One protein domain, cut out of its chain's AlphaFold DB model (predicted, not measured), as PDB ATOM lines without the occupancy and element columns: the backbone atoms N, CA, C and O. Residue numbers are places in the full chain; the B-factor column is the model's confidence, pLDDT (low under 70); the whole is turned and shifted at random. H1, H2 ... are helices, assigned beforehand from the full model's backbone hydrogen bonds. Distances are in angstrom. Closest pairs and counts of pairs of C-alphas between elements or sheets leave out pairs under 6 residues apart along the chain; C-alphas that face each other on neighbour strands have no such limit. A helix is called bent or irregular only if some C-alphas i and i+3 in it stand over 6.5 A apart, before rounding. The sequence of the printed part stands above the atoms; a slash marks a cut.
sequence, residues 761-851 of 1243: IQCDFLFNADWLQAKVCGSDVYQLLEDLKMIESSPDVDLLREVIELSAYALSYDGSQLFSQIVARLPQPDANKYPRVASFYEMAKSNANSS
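What this domain is: This is residues 761 to 851 of the 1243 residues of an uncharacterized protein of Strigamia maritima (UniProt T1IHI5). Five short helices, mostly crossed, pack into a compact globule: H2 and H3 fold back on each other as a hairpin, and H5 lies on the opposite side of the body from H2. H1 and H4 meet near the end of H1 and the start of H4 and make a corner there, with H1 also packing on H2, and H4 on H3 and H5. The printed part has 91 residues with five named helices, H1 to H5 in order along the chain, and no named strand; the class is all helix. The whole is compact, with a radius of gyration of the C-alphas of 12.0 A and a rounded outline of 32 by 29 by 22 A.

How they stand to each other: H1, residues 769 to 778, touches H2, residues 781 to 790, at a steep tilt of 56 degrees, opposite ways; their closest C-alphas, those of Val 776 and Leu 784, are 7.2 A apart. H2 and H3, residues 795 to 811, form a helical hairpin, running opposite ways at a shallow tilt of 19 degrees, with the closest C-alphas, Val 781 and Ala 808, 6.1 A apart. H3 has a kink of 42 degrees near residue 805. H4, residues 815 to 825, touches H3 at a steep tilt of 57 degrees, its closest C-alphas being those of Leu 811 and Gln 817 at 6.1 A. H4 also touches H1, where the C-alphas of Cys 777 and Gly 815 are closest at 4.5 A. H5, residues 835 to 846, touches H4 with residues 841 to 845 alone; the closest C-alphas are those of Phe 819 and Ala 844, 5.1 A apart. H5 touches H3 with residues 835 to 837 alone, closest at the C-alphas of Asp 796 and Val 837, 5.7 A. H5 and H1 only just touch, with 3 pairs of C-alphas within 8 A, the closest being those of Ala 769 and Phe 840 at 6.8 A. H2 and H5 are apart. In H1 and H5 every O i to N i+4 pair is within hydrogen-bond range; in H2 it is 5 of 6, in H3 11 of 13 and in H4 5 of 7.

Where its parts are: H1 begins at C-alpha 769, at (54.611, 121.347, 168.291), and measures 13.7 A; H2 measures 14.7 A. H3, the longest helix by residues, measures 22.2 A from C-alpha 795 at (66.637, 129.726, 179.369). H4 measures 16.0 A, and H5 measures 16.8 A, ending at C-alpha 846, at (48.436, 115.830, 175.291). H3 and H4 are irregular: C-alphas 806 and 809 are 7.6 A apart, and C-alphas 816 and 819 are 7.7 A apart.

The domain as a whole: The two C-alphas farthest apart are those of Tyr 813 and Asn 832, 33.4 A. The printed part has no cut. The links H1 to H2, H2 to H3 and H3 to H4 are tight, and the link H4 to H5, with 9 residues, is short. The mean pLDDT of the printed part is 81.5; residues 761 to 764 and 847 to 850 are under 70.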
ATOM      1  N   ILE A 761      63.645 135.498 165.566       55.25
ATOM      2  CA  ILE A 761      62.429 134.726 165.286       55.25
ATOM      3  C   ILE A 761      61.524 134.710 166.524       55.25
ATOM      4  O   ILE A 761      61.838 134.078 167.538       55.25
ATOM      5  N   GLN A 762      60.379 135.394 166.434       54.22
ATOM      6  CA  GLN A 762      59.353 135.288 167.465       54.22
ATOM      7  C   GLN A 762      58.844 133.840 167.509       54.22
ATOM      8  O   GLN A 762      58.846 133.120 166.511       54.22
ATOM      9  N   CYS A 763      58.524 133.375 168.714       52.81
ATOM     10  CA  CYS A 763      58.585 131.956 169.085       52.81
ATOM     11  C   CYS A 763      57.522 131.032 168.453       52.81
ATOM     12  O   CYS A 763      57.508 129.836 168.747       52.81
ATOM     13  N   ASP A 764      56.705 131.579 167.558       63.84
ATOM     14  CA  ASP A 764      55.625 130.990 166.759       63.84
ATOM     15  C   ASP A 764      56.036 129.734 165.964       63.84
ATOM     16  O   ASP A 764      55.185 128.914 165.615       63.84
ATOM     17  N   PHE A 765      57.338 129.574 165.695       75.88
ATOM     18  CA  PHE A 765      57.929 128.384 165.074       75.88
ATOM     19  C   PHE A 765      58.598 127.455 166.100       75.88
ATOM     20  O   PHE A 765      58.290 126.267 166.146       75.88
ATOM     21  N   LEU A 766      59.500 127.978 166.946       75.75
ATOM     22  CA  LEU A 766      60.320 127.158 167.854       75.75
ATOM     23  C   LEU A 766      59.521 126.379 168.905       75.75
ATOM     24  O   LEU A 766      59.948 125.302 169.299       75.75
ATOM     25  N   PHE A 767      58.408 126.923 169.397       79.62
ATOM     26  CA  PHE A 767      57.612 126.293 170.461       79.62
ATOM     27  C   PHE A 767      56.246 125.815 169.951       79.62
ATOM     28  O   PHE A 767      55.337 125.529 170.727       79.62
ATOM     29  N   ASN A 768      56.116 125.696 168.630       84.31
ATOM     30  CA  ASN A 768      54.960 125.146 167.947       84.31
ATOM     31  C   ASN A 768      55.208 123.658 167.664       84.31
ATOM     32  O   ASN A 768      56.065 123.297 166.857       84.31
ATOM     33  N   ALA A 769      54.460 122.798 168.359       81.38
ATOM     34  CA  ALA A 769      54.611 121.347 168.291       81.38
ATOM     35  C   ALA A 769      54.457 120.796 166.868       81.38
ATOM     36  O   ALA A 769      55.277 119.983 166.444       81.38
ATOM     37  N   ASP A 770      53.465 121.271 166.115       81.69
ATOM     38  CA  ASP A 770      53.203 120.788 164.757       81.69
ATOM     39  C   ASP A 770      54.301 121.246 163.781       81.69
ATOM     40  O   ASP A 770      54.703 120.481 162.903       81.69
ATOM     41  N   TRP A 771      54.850 122.456 163.966       85.00
ATOM     42  CA  TRP A 771      55.999 122.932 163.184       85.00
ATOM     43  C   TRP A 771      57.275 122.140 163.487       85.00
ATOM     44  O   TRP A 771      57.923 121.674 162.550       85.00
ATOM     45  N   LEU A 772      57.634 121.950 164.764       87.00
ATOM     46  CA  LEU A 772      58.823 121.163 165.113       87.00
ATOM     47  C   LEU A 772      58.696 119.714 164.628       87.00
ATOM     48  O   LEU A 772      59.644 119.184 164.050       87.00
ATOM     49  N   GLN A 773      57.529 119.091 164.811       85.06
ATOM     50  CA  GLN A 773      57.282 117.720 164.371       85.06
ATOM     51  C   GLN A 773      57.392 117.594 162.845       85.06
ATOM     52  O   GLN A 773      58.060 116.686 162.349       85.06
ATOM     53  N   ALA A 774      56.801 118.531 162.094       84.38
ATOM     54  CA  ALA A 774      56.926 118.579 160.640       84.38
ATOM     55  C   ALA A 774      58.370 118.845 160.183       84.38
ATOM     56  O   ALA A 774      58.809 118.248 159.204       84.38
ATOM     57  N   LYS A 775      59.127 119.694 160.893       86.06
ATOM     58  CA  LYS A 775      60.531 119.994 160.580       86.06
ATOM     59  C   LYS A 775      61.440 118.785 160.793       86.06
ATOM     60  O   LYS A 775      62.141 118.396 159.863       86.06
ATOM     61  N   VAL A 776      61.387 118.151 161.965       84.94
ATOM     62  CA  VAL A 776      62.238 116.991 162.280       84.94
ATOM     63  C   VAL A 776      61.900 115.785 161.389       84.94
ATOM     64  O   VAL A 776      62.815 115.103 160.940       84.94
ATOM     65  N   CYS A 777      60.626 115.559 161.042       81.69
ATOM     66  CA  CYS A 777      60.251 114.515 160.074       81.69
ATOM     67  C   CYS A 777      60.546 114.881 158.607       81.69
ATOM     68  O   CYS A 777      60.735 113.990 157.780       81.69
ATOM     69  N   GLY A 778      60.520 116.169 158.252       75.50
ATOM     70  CA  GLY A 778      60.619 116.637 156.867       75.50
ATOM     71  C   GLY A 778      62.044 116.908 156.379       75.50
ATOM     72  O   GLY A 778      62.288 116.820 155.168       75.50
ATOM     73  N   SER A 779      62.985 117.216 157.281       76.62
ATOM     74  CA  SER A 779      64.380 117.471 156.910       76.62
ATOM     75  C   SER A 779      65.453 116.744 157.721       76.62
ATOM     76  O   SER A 779      65.901 115.694 157.259       76.62
ATOM     77  N   ASP A 780      65.938 117.315 158.827       74.44
ATOM     78  CA  ASP A 780      66.938 116.710 159.725       74.44
ATOM     79  C   ASP A 780      66.950 117.430 161.092       74.44
ATOM     80  O   ASP A 780      66.699 118.635 161.175       74.44
ATOM     81  N   VAL A 781      67.310 116.733 162.171       82.06
ATOM     82  CA  VAL A 781      67.407 117.312 163.524       82.06
ATOM     83  C   VAL A 781      68.497 118.387 163.619       82.06
ATOM     84  O   VAL A 781      68.321 119.397 164.299       82.06
ATOM     85  N   TYR A 782      69.600 118.235 162.881       77.75
ATOM     86  CA  TYR A 782      70.698 119.212 162.878       77.75
ATOM     87  C   TYR A 782      70.280 120.561 162.269       77.75
ATOM     88  O   TYR A 782      70.742 121.607 162.714       77.75
ATOM     89  N   GLN A 783      69.324 120.560 161.336       78.62
ATOM     90  CA  GLN A 783      68.724 121.775 160.774       78.62
ATOM     91  C   GLN A 783      67.774 122.477 161.769       78.62
ATOM     92  O   GLN A 783      67.500 123.663 161.601       78.62
ATOM     93  N   LEU A 784      67.285 121.795 162.814       85.12
ATOM     94  CA  LEU A 784      66.606 122.431 163.955       85.12
ATOM     95  C   LEU A 784      67.611 122.968 164.991       85.12
ATOM     96  O   LEU A 784      67.393 124.040 165.551       85.12
ATOM     97  N   LEU A 785      68.728 122.271 165.221       81.94
ATOM     98  CA  LEU A 785      69.816 122.778 166.072       81.94
ATOM     99  C   LEU A 785      70.453 124.054 165.502       81.94
ATOM    100  O   LEU A 785      70.802 124.956 166.265       81.94
ATOM    101  N   GLU A 786      70.532 124.166 164.176       79.38
ATOM    102  CA  GLU A 786      70.943 125.388 163.484       79.38
ATOM    103  C   GLU A 786      69.989 126.563 163.763       79.38
ATOM    104  O   GLU A 786      70.446 127.599 164.246       79.38
ATOM    105  N   ASP A 787      68.672 126.403 163.552       82.88
ATOM    106  CA  ASP A 787      67.659 127.419 163.901       82.88
ATOM    107  C   ASP A 787      67.801 127.874 165.365       82.88
ATOM    108  O   ASP A 787      67.827 129.070 165.662       82.88
ATOM    109  N   LEU A 788      67.931 126.907 166.284       83.88
ATOM    110  CA  LEU A 788      68.105 127.141 167.719       83.88
ATOM    111  C   LEU A 788      69.414 127.872 168.050       83.88
ATOM    112  O   LEU A 788      69.522 128.441 169.137       83.88
ATOM    113  N   LYS A 789      70.414 127.865 167.160       79.81
ATOM    114  CA  LYS A 789      71.672 128.613 167.308       79.81
ATOM    115  C   LYS A 789      71.620 130.016 166.690       79.81
ATOM    116  O   LYS A 789      72.356 130.883 167.149       79.81
ATOM    117  N   MET A 790      70.749 130.269 165.708       78.06
ATOM    118  CA  MET A 790      70.545 131.619 165.151       78.06
ATOM    119  C   MET A 790      69.884 132.585 166.149       78.06
ATOM    120  O   MET A 790      69.944 133.797 165.968       78.06
ATOM    121  N   ILE A 791      69.195 132.069 167.167       79.12
ATOM    122  CA  ILE A 791      68.367 132.850 168.095       79.12
ATOM    123  C   ILE A 791      69.144 133.171 169.380       79.12
ATOM    124  O   ILE A 791      69.942 132.366 169.859       79.12
ATOM    125  N   GLU A 792      68.891 134.353 169.950       76.00
ATOM    126  CA  GLU A 792      69.515 134.814 171.193       76.00
ATOM    127  C   GLU A 792      69.324 133.810 172.349       76.00
ATOM    128  O   GLU A 792      68.228 133.285 172.581       76.00
ATOM    129  N   SER A 793      70.410 133.560 173.092       79.19
ATOM    130  CA  SER A 793      70.419 132.675 174.264       79.19
ATOM    131  C   SER A 793      69.391 133.136 175.298       79.19
ATOM    132  O   SER A 793      69.317 134.305 175.682       79.19
ATOM    133  N   SER A 794      68.563 132.192 175.732       86.50
ATOM    134  CA  SER A 794      67.500 132.384 176.712       86.50
ATOM    135  C   SER A 794      67.185 131.030 177.354       86.50
ATOM    136  O   SER A 794      67.326 130.001 176.689       86.50
ATOM    137  N   PRO A 795      66.741 130.983 178.626       87.00
ATOM    138  CA  PRO A 795      66.637 129.726 179.369       87.00
ATOM    139  C   PRO A 795      65.752 128.676 178.680       87.00
ATOM    140  O   PRO A 795      66.112 127.503 178.683       87.00
ATOM    141  N   ASP A 796      64.640 129.079 178.053       88.25
ATOM    142  CA  ASP A 796      63.802 128.178 177.248       88.25
ATOM    143  C   ASP A 796      64.549 127.604 176.026       88.25
ATOM    144  O   ASP A 796      64.463 126.406 175.761       88.25
ATOM    145  N   VAL A 797      65.276 128.443 175.277       88.06
ATOM    146  CA  VAL A 797      65.976 128.046 174.040       88.06
ATOM    147  C   VAL A 797      67.189 127.174 174.346       88.06
ATOM    148  O   VAL A 797      67.396 126.174 173.668       88.06
ATOM    149  N   ASP A 798      67.966 127.510 175.374       87.25
ATOM    150  CA  ASP A 798      69.165 126.750 175.734       87.25
ATOM    151  C   ASP A 798      68.805 125.378 176.333       87.25
ATOM    152  O   ASP A 798      69.436 124.381 175.983       87.25
ATOM    153  N   LEU A 799      67.733 125.291 177.140       89.44
ATOM    154  CA  LEU A 799      67.200 124.007 177.615       89.44
ATOM    155  C   LEU A 799      66.659 123.155 176.456       89.44
ATOM    156  O   LEU A 799      66.937 121.959 176.397       89.44
ATOM    157  N   LEU A 800      65.909 123.754 175.523       89.19
ATOM    158  CA  LEU A 800      65.415 123.045 174.341       89.19
ATOM    159  C   LEU A 800      66.575 122.556 173.459       89.19
ATOM    160  O   LEU A 800      66.552 121.407 173.022       89.19
ATOM    161  N   ARG A 801      67.614 123.377 173.249       87.56
ATOM    162  CA  ARG A 801      68.812 122.992 172.489       87.56
ATOM    163  C   ARG A 801      69.500 121.781 173.117       87.56
ATOM    164  O   ARG A 801      69.728 120.807 172.409       87.56
ATOM    165  N   GLU A 802      69.732 121.781 174.431       85.94
ATOM    166  CA  GLU A 802      70.362 120.649 175.128       85.94
ATOM    167  C   GLU A 802      69.527 119.355 175.032       85.94
ATOM    168  O   GLU A 802      70.076 118.281 174.784       85.94
ATOM    169  N   VAL A 803      68.192 119.436 175.137       89.06
ATOM    170  CA  VAL A 803      67.309 118.266 174.942       89.06
ATOM    171  C   VAL A 803      67.395 117.721 173.513       89.06
ATOM    172  O   VAL A 803      67.455 116.503 173.334       89.06
ATOM    173  N   ILE A 804      67.411 118.588 172.496       88.50
ATOM    174  CA  ILE A 804      67.505 118.170 171.091       88.50
ATOM    175  C   ILE A 804      68.908 117.629 170.766       88.50
ATOM    176  O   ILE A 804      69.001 116.611 170.084       88.50
ATOM    177  N   GLU A 805      69.986 118.211 171.307       82.44
ATOM    178  CA  GLU A 805      71.359 117.684 171.185       82.44
ATOM    179  C   GLU A 805      71.486 116.277 171.793       82.44
ATOM    180  O   GLU A 805      72.027 115.376 171.152       82.44
ATOM    181  N   LEU A 806      70.928 116.053 172.990       82.75
ATOM    182  CA  LEU A 806      70.896 114.732 173.633       82.75
ATOM    183  C   LEU A 806      70.015 113.718 172.884       82.75
ATOM    184  O   LEU A 806      70.269 112.517 172.965       82.75
ATOM    185  N   SER A 807      69.007 114.182 172.147       86.56
ATOM    186  CA  SER A 807      68.061 113.333 171.405       86.56
ATOM    187  C   SER A 807      68.432 113.138 169.929       86.56
ATOM    188  O   SER A 807      67.765 112.368 169.238       86.56
ATOM    189  N   ALA A 808      69.472 113.811 169.423       81.69
ATOM    190  CA  ALA A 808      69.776 113.889 167.993       81.69
ATOM    191  C   ALA A 808      69.956 112.511 167.332       81.69
ATOM    192  O   ALA A 808      69.505 112.301 166.205       81.69
ATOM    193  N   TYR A 809      70.541 111.547 168.046       77.44
ATOM    194  CA  TYR A 809      70.678 110.168 167.570       77.44
ATOM    195  C   TYR A 809      69.336 109.464 167.297       77.44
ATOM    196  O   TYR A 809      69.217 108.717 166.330       77.44
ATOM    197  N   ALA A 810      68.318 109.708 168.128       83.00
ATOM    198  CA  ALA A 810      66.995 109.110 167.981       83.00
ATOM    199  C   ALA A 810      66.161 109.862 166.935       83.00
ATOM    200  O   ALA A 810      65.513 109.244 166.097       83.00
ATOM    201  N   LEU A 811      66.233 111.198 166.939       85.31
ATOM    202  CA  LEU A 811      65.464 112.063 166.038       85.31
ATOM    203  C   LEU A 811      65.964 112.036 164.585       85.31
ATOM    204  O   LEU A 811      65.167 112.205 163.669       85.31
ATOM    205  N   SER A 812      67.259 111.782 164.362       76.62
ATOM    206  CA  SER A 812      67.825 111.539 163.022       76.62
ATOM    207  C   SER A 812      67.742 110.073 162.563       76.62
ATOM    208  O   SER A 812      68.226 109.749 161.476       76.62
ATOM    209  N   TYR A 813      67.154 109.196 163.384       75.88
ATOM    210  CA  TYR A 813      66.787 107.816 163.044       75.88
ATOM    211  C   TYR A 813      65.283 107.713 162.744       75.88
ATOM    212  O   TYR A 813      64.897 107.147 161.724       75.88
ATOM    213  N   ASP A 814      64.433 108.302 163.593       80.50
ATOM    214  CA  ASP A 814      63.008 108.491 163.314       80.50
ATOM    215  C   ASP A 814      62.483 109.778 163.977       80.50
ATOM    216  O   ASP A 814      62.463 109.912 165.206       80.50
ATOM    217  N   GLY A 815      62.049 110.736 163.156       83.19
ATOM    218  CA  GLY A 815      61.583 112.042 163.618       83.19
ATOM    219  C   GLY A 815      60.272 111.999 164.405       83.19
ATOM    220  O   GLY A 815      59.987 112.940 165.150       83.19
ATOM    221  N   SER A 816      59.493 110.909 164.318       84.81
ATOM    222  CA  SER A 816      58.252 110.749 165.094       84.81
ATOM    223  C   SER A 816      58.497 110.788 166.608       84.81
ATOM    224  O   SER A 816      57.599 111.096 167.383       84.81
ATOM    225  N   GLN A 817      59.722 110.493 167.047       89.62
ATOM    226  CA  GLN A 817      60.080 110.375 168.459       89.62
ATOM    227  C   GLN A 817      60.185 111.710 169.214       89.62
ATOM    228  O   GLN A 817      60.462 111.700 170.412       89.62
ATOM    229  N   LEU A 818      59.996 112.864 168.565       90.06
ATOM    230  CA  LEU A 818      60.228 114.184 169.167       90.06
ATOM    231  C   LEU A 818      59.544 114.357 170.533       90.06
ATOM    232  O   LEU A 818      60.206 114.688 171.519       90.06
ATOM    233  N   PHE A 819      58.240 114.089 170.614       88.75
ATOM    234  CA  PHE A 819      57.492 114.238 171.863       88.75
ATOM    235  C   PHE A 819      57.898 113.206 172.924       88.75
ATOM    236  O   PHE A 819      57.994 113.557 174.101       88.75
ATOM    237  N   SER A 820      58.198 111.962 172.531       89.81
ATOM    238  CA  SER A 820      58.609 110.919 173.478       89.81
ATOM    239  C   SER A 820      60.002 111.181 174.053       89.81
ATOM    240  O   SER A 820      60.173 111.066 175.262       89.81
ATOM    241  N   GLN A 821      60.970 111.618 173.239       90.75
ATOM    242  CA  GLN A 821      62.325 111.981 173.680       90.75
ATOM    243  C   GLN A 821      62.322 113.204 174.611       90.75
ATOM    244  O   GLN A 821      63.009 113.204 175.633       90.75
ATOM    245  N   ILE A 822      61.516 114.230 174.311       90.25
ATOM    246  CA  ILE A 822      61.410 115.429 175.158       90.25
ATOM    247  C   ILE A 822      60.792 115.083 176.522       90.25
ATOM    248  O   ILE A 822      61.343 115.471 177.554       90.25
ATOM    249  N   VAL A 823      59.707 114.298 176.553       89.44
ATOM    250  CA  VAL A 823      59.074 113.850 177.811       89.44
ATOM    251  C   VAL A 823      59.946 112.837 178.573       89.44
ATOM    252  O   VAL A 823      59.918 112.809 179.799       89.44
ATOM    253  N   ALA A 824      60.781 112.052 177.886       89.31
ATOM    254  CA  ALA A 824      61.712 111.107 178.509       89.31
ATOM    255  C   ALA A 824      62.885 111.761 179.262       89.31
ATOM    256  O   ALA A 824      63.400 111.161 180.212       89.31
ATOM    257  N   ARG A 825      63.344 112.936 178.799       89.75
ATOM    258  CA  ARG A 825      64.552 113.632 179.290       89.75
ATOM    259  C   ARG A 825      64.267 114.790 180.236       89.75
ATOM    260  O   ARG A 825      65.129 115.116 181.056       89.75
ATOM    261  N   LEU A 826      63.106 115.433 180.115       88.50
ATOM    262  CA  LEU A 826      62.710 116.532 180.989       88.50
ATOM    263  C   LEU A 826      61.856 116.026 182.161       88.50
ATOM    264  O   LEU A 826      60.760 115.517 181.926       88.50
ATOM    265  N   PRO A 827      62.265 116.234 183.430       82.25
ATOM    266  CA  PRO A 827      61.285 116.302 184.507       82.25
ATOM    267  C   PRO A 827      60.366 117.507 184.251       82.25
ATOM    268  O   PRO A 827      60.788 118.464 183.596       82.25
ATOM    269  N   GLN A 828      59.130 117.481 184.767       83.31
ATOM    270  CA  GLN A 828      58.137 118.530 184.497       83.31
ATOM    271  C   GLN A 828      58.740 119.930 184.757       83.31
ATOM    272  O   GLN A 828      59.113 120.228 185.897       83.31
ATOM    273  N   PRO A 829      58.909 120.766 183.715       84.25
ATOM    274  CA  PRO A 829      59.742 121.959 183.803       84.25
ATOM    275  C   PRO A 829      59.061 123.061 184.620       84.25
ATOM    276  O   PRO A 829      57.855 123.281 184.523       84.25
ATOM    277  N   ASP A 830      59.853 123.795 185.406       85.38
ATOM    278  CA  ASP A 830      59.365 124.939 186.178       85.38
ATOM    279  C   ASP A 830      58.883 126.057 185.242       85.38
ATOM    280  O   ASP A 830      59.688 126.785 184.657       85.38
ATOM    281  N   ALA A 831      57.563 126.223 185.140       86.81
ATOM    282  CA  ALA A 831      56.917 127.227 184.301       86.81
ATOM    283  C   ALA A 831      57.278 128.684 184.664       86.81
ATOM    284  O   ALA A 831      57.067 129.576 183.847       86.81
ATOM    285  N   ASN A 832      57.848 128.946 185.849       86.38
ATOM    286  CA  ASN A 832      58.358 130.274 186.214       86.38
ATOM    287  C   ASN A 832      59.732 130.569 185.584       86.38
ATOM    288  O   ASN A 832      60.090 131.731 185.403       86.38
ATOM    289  N   LYS A 833      60.505 129.521 185.271       87.44
ATOM    290  CA  LYS A 833      61.874 129.599 184.735       87.44
ATOM    291  C   LYS A 833      61.949 129.259 183.242       87.44
ATOM    292  O   LYS A 833      62.800 129.803 182.541       87.44
ATOM    293  N   TYR A 834      61.064 128.380 182.779       88.56
ATOM    294  CA  TYR A 834      60.985 127.862 181.412       88.56
ATOM    295  C   TYR A 834      59.522 127.852 180.910       88.56
ATOM    296  O   TYR A 834      58.954 126.783 180.660       88.56
ATOM    297  N   PRO A 835      58.849 129.018 180.825       87.62
ATOM    298  CA  PRO A 835      57.421 129.095 180.508       87.62
ATOM    299  C   PRO A 835      57.067 128.504 179.136       87.62
ATOM    300  O   PRO A 835      55.997 127.911 178.986       87.62
ATOM    301  N   ARG A 836      57.948 128.635 178.134       86.75
ATOM    302  CA  ARG A 836      57.678 128.140 176.775       86.75
ATOM    303  C   ARG A 836      57.907 126.637 176.692       86.75
ATOM    304  O   ARG A 836      57.030 125.929 176.195       86.75
ATOM    305  N   VAL A 837      59.011 126.136 177.254       87.75
ATOM    306  CA  VAL A 837      59.271 124.686 177.348       87.75
ATOM    307  C   VAL A 837      58.173 123.994 178.161       87.75
ATOM    308  O   VAL A 837      57.740 122.915 177.777       87.75
ATOM    309  N   ALA A 838      57.645 124.624 179.218       88.00
ATOM    310  CA  ALA A 838      56.507 124.093 179.969       88.00
ATOM    311  C   ALA A 838      55.225 123.998 179.128       88.00
ATOM    312  O   ALA A 838      54.608 122.933 179.091       88.00
ATOM    313  N   SER A 839      54.854 125.051 178.387       87.12
ATOM    314  CA  SER A 839      53.699 124.971 177.476       87.12
ATOM    315  C   SER A 839      53.870 123.899 176.390       87.12
ATOM    316  O   SER A 839      52.920 123.183 176.075       87.12
ATOM    317  N   PHE A 840      55.092 123.733 175.876       86.75
ATOM    318  CA  PHE A 840      55.418 122.710 174.888       86.75
ATOM    319  C   PHE A 840      55.360 121.294 175.482       86.75
ATOM    320  O   PHE A 840      54.835 120.386 174.847       86.75
ATOM    321  N   TYR A 841      55.863 121.092 176.702       87.44
ATOM    322  CA  TYR A 841      55.884 119.799 177.394       87.44
ATOM    323  C   TYR A 841      54.466 119.276 177.681       87.44
ATOM    324  O   TYR A 841      54.169 118.110 177.410       87.44
ATOM    325  N   GLU A 842      53.558 120.139 178.146       85.56
ATOM    326  CA  GLU A 842      52.152 119.755 178.336       85.56
ATOM    327  C   GLU A 842      51.437 119.511 176.993       85.56
ATOM    328  O   GLU A 842      50.608 118.604 176.893       85.56
ATOM    329  N   MET A 843      51.800 120.234 175.923       82.44
ATOM    330  CA  MET A 843      51.327 119.922 174.567       82.44
ATOM    331  C   MET A 843      51.852 118.558 174.087       82.44
ATOM    332  O   MET A 843      51.073 117.752 173.593       82.44
ATOM    333  N   ALA A 844      53.131 118.240 174.304       82.56
ATOM    334  CA  ALA A 844      53.742 116.957 173.944       82.56
ATOM    335  C   ALA A 844      53.077 115.761 174.656       82.56
ATOM    336  O   ALA A 844      52.858 114.720 174.041       82.56
ATOM    337  N   LYS A 845      52.688 115.920 175.930       80.00
ATOM    338  CA  LYS A 845      51.909 114.927 176.697       80.00
ATOM    339  C   LYS A 845      50.462 114.740 176.224       80.00
ATOM    340  O   LYS A 845      49.876 113.682 176.465       80.00
ATOM    341  N   SER A 846      49.865 115.777 175.636       72.31
ATOM    342  CA  SER A 846      48.436 115.830 175.291       72.31
ATOM    343  C   SER A 846      48.144 115.757 173.788       72.31
ATOM    344  O   SER A 846      46.973 115.696 173.411       72.31
ATOM    345  N   ASN A 847      49.170 115.723 172.926       65.56
ATOM    346  CA  ASN A 847      49.010 115.730 171.472       65.56
ATOM    347  C   ASN A 847      48.402 114.417 170.945       65.56
ATOM    348  O   ASN A 847      49.091 113.500 170.504       65.56
ATOM    349  N   ALA A 848      47.073 114.372 170.944       52.34
ATOM    350  CA  ALA A 848      46.247 113.261 170.485       52.34
ATOM    351  C   ALA A 848      46.404 112.906 168.989       52.34
ATOM    352  O   ALA A 848      45.860 111.889 168.557       52.34
ATOM    353  N   ASN A 849      47.087 113.736 168.192       54.16
ATOM    354  CA  ASN A 849      47.083 113.645 166.729       54.16
ATOM    355  C   ASN A 849      48.180 112.742 166.141       54.16
ATOM    356  O   ASN A 849      48.074 112.372 164.973       54.16
ATOM    357  N   SER A 850      49.207 112.378 166.916       63.38
ATOM    358  CA  SER A 850      50.295 111.488 166.481       63.38
ATOM    359  C   SER A 850      50.393 110.254 167.379       63.38
ATOM    360  O   SER A 850      50.260 110.343 168.598       63.38
ATOM    361  N   SER A 851      50.591 109.087 166.769       72.25
ATOM    362  CA  SER A 851      50.728 107.813 167.471       72.25
ATOM    363  C   SER A 851      52.167 107.648 167.964       72.25
ATOM    364  O   SER A 851      53.076 107.355 167.194       72.25
TER     365      SER A 851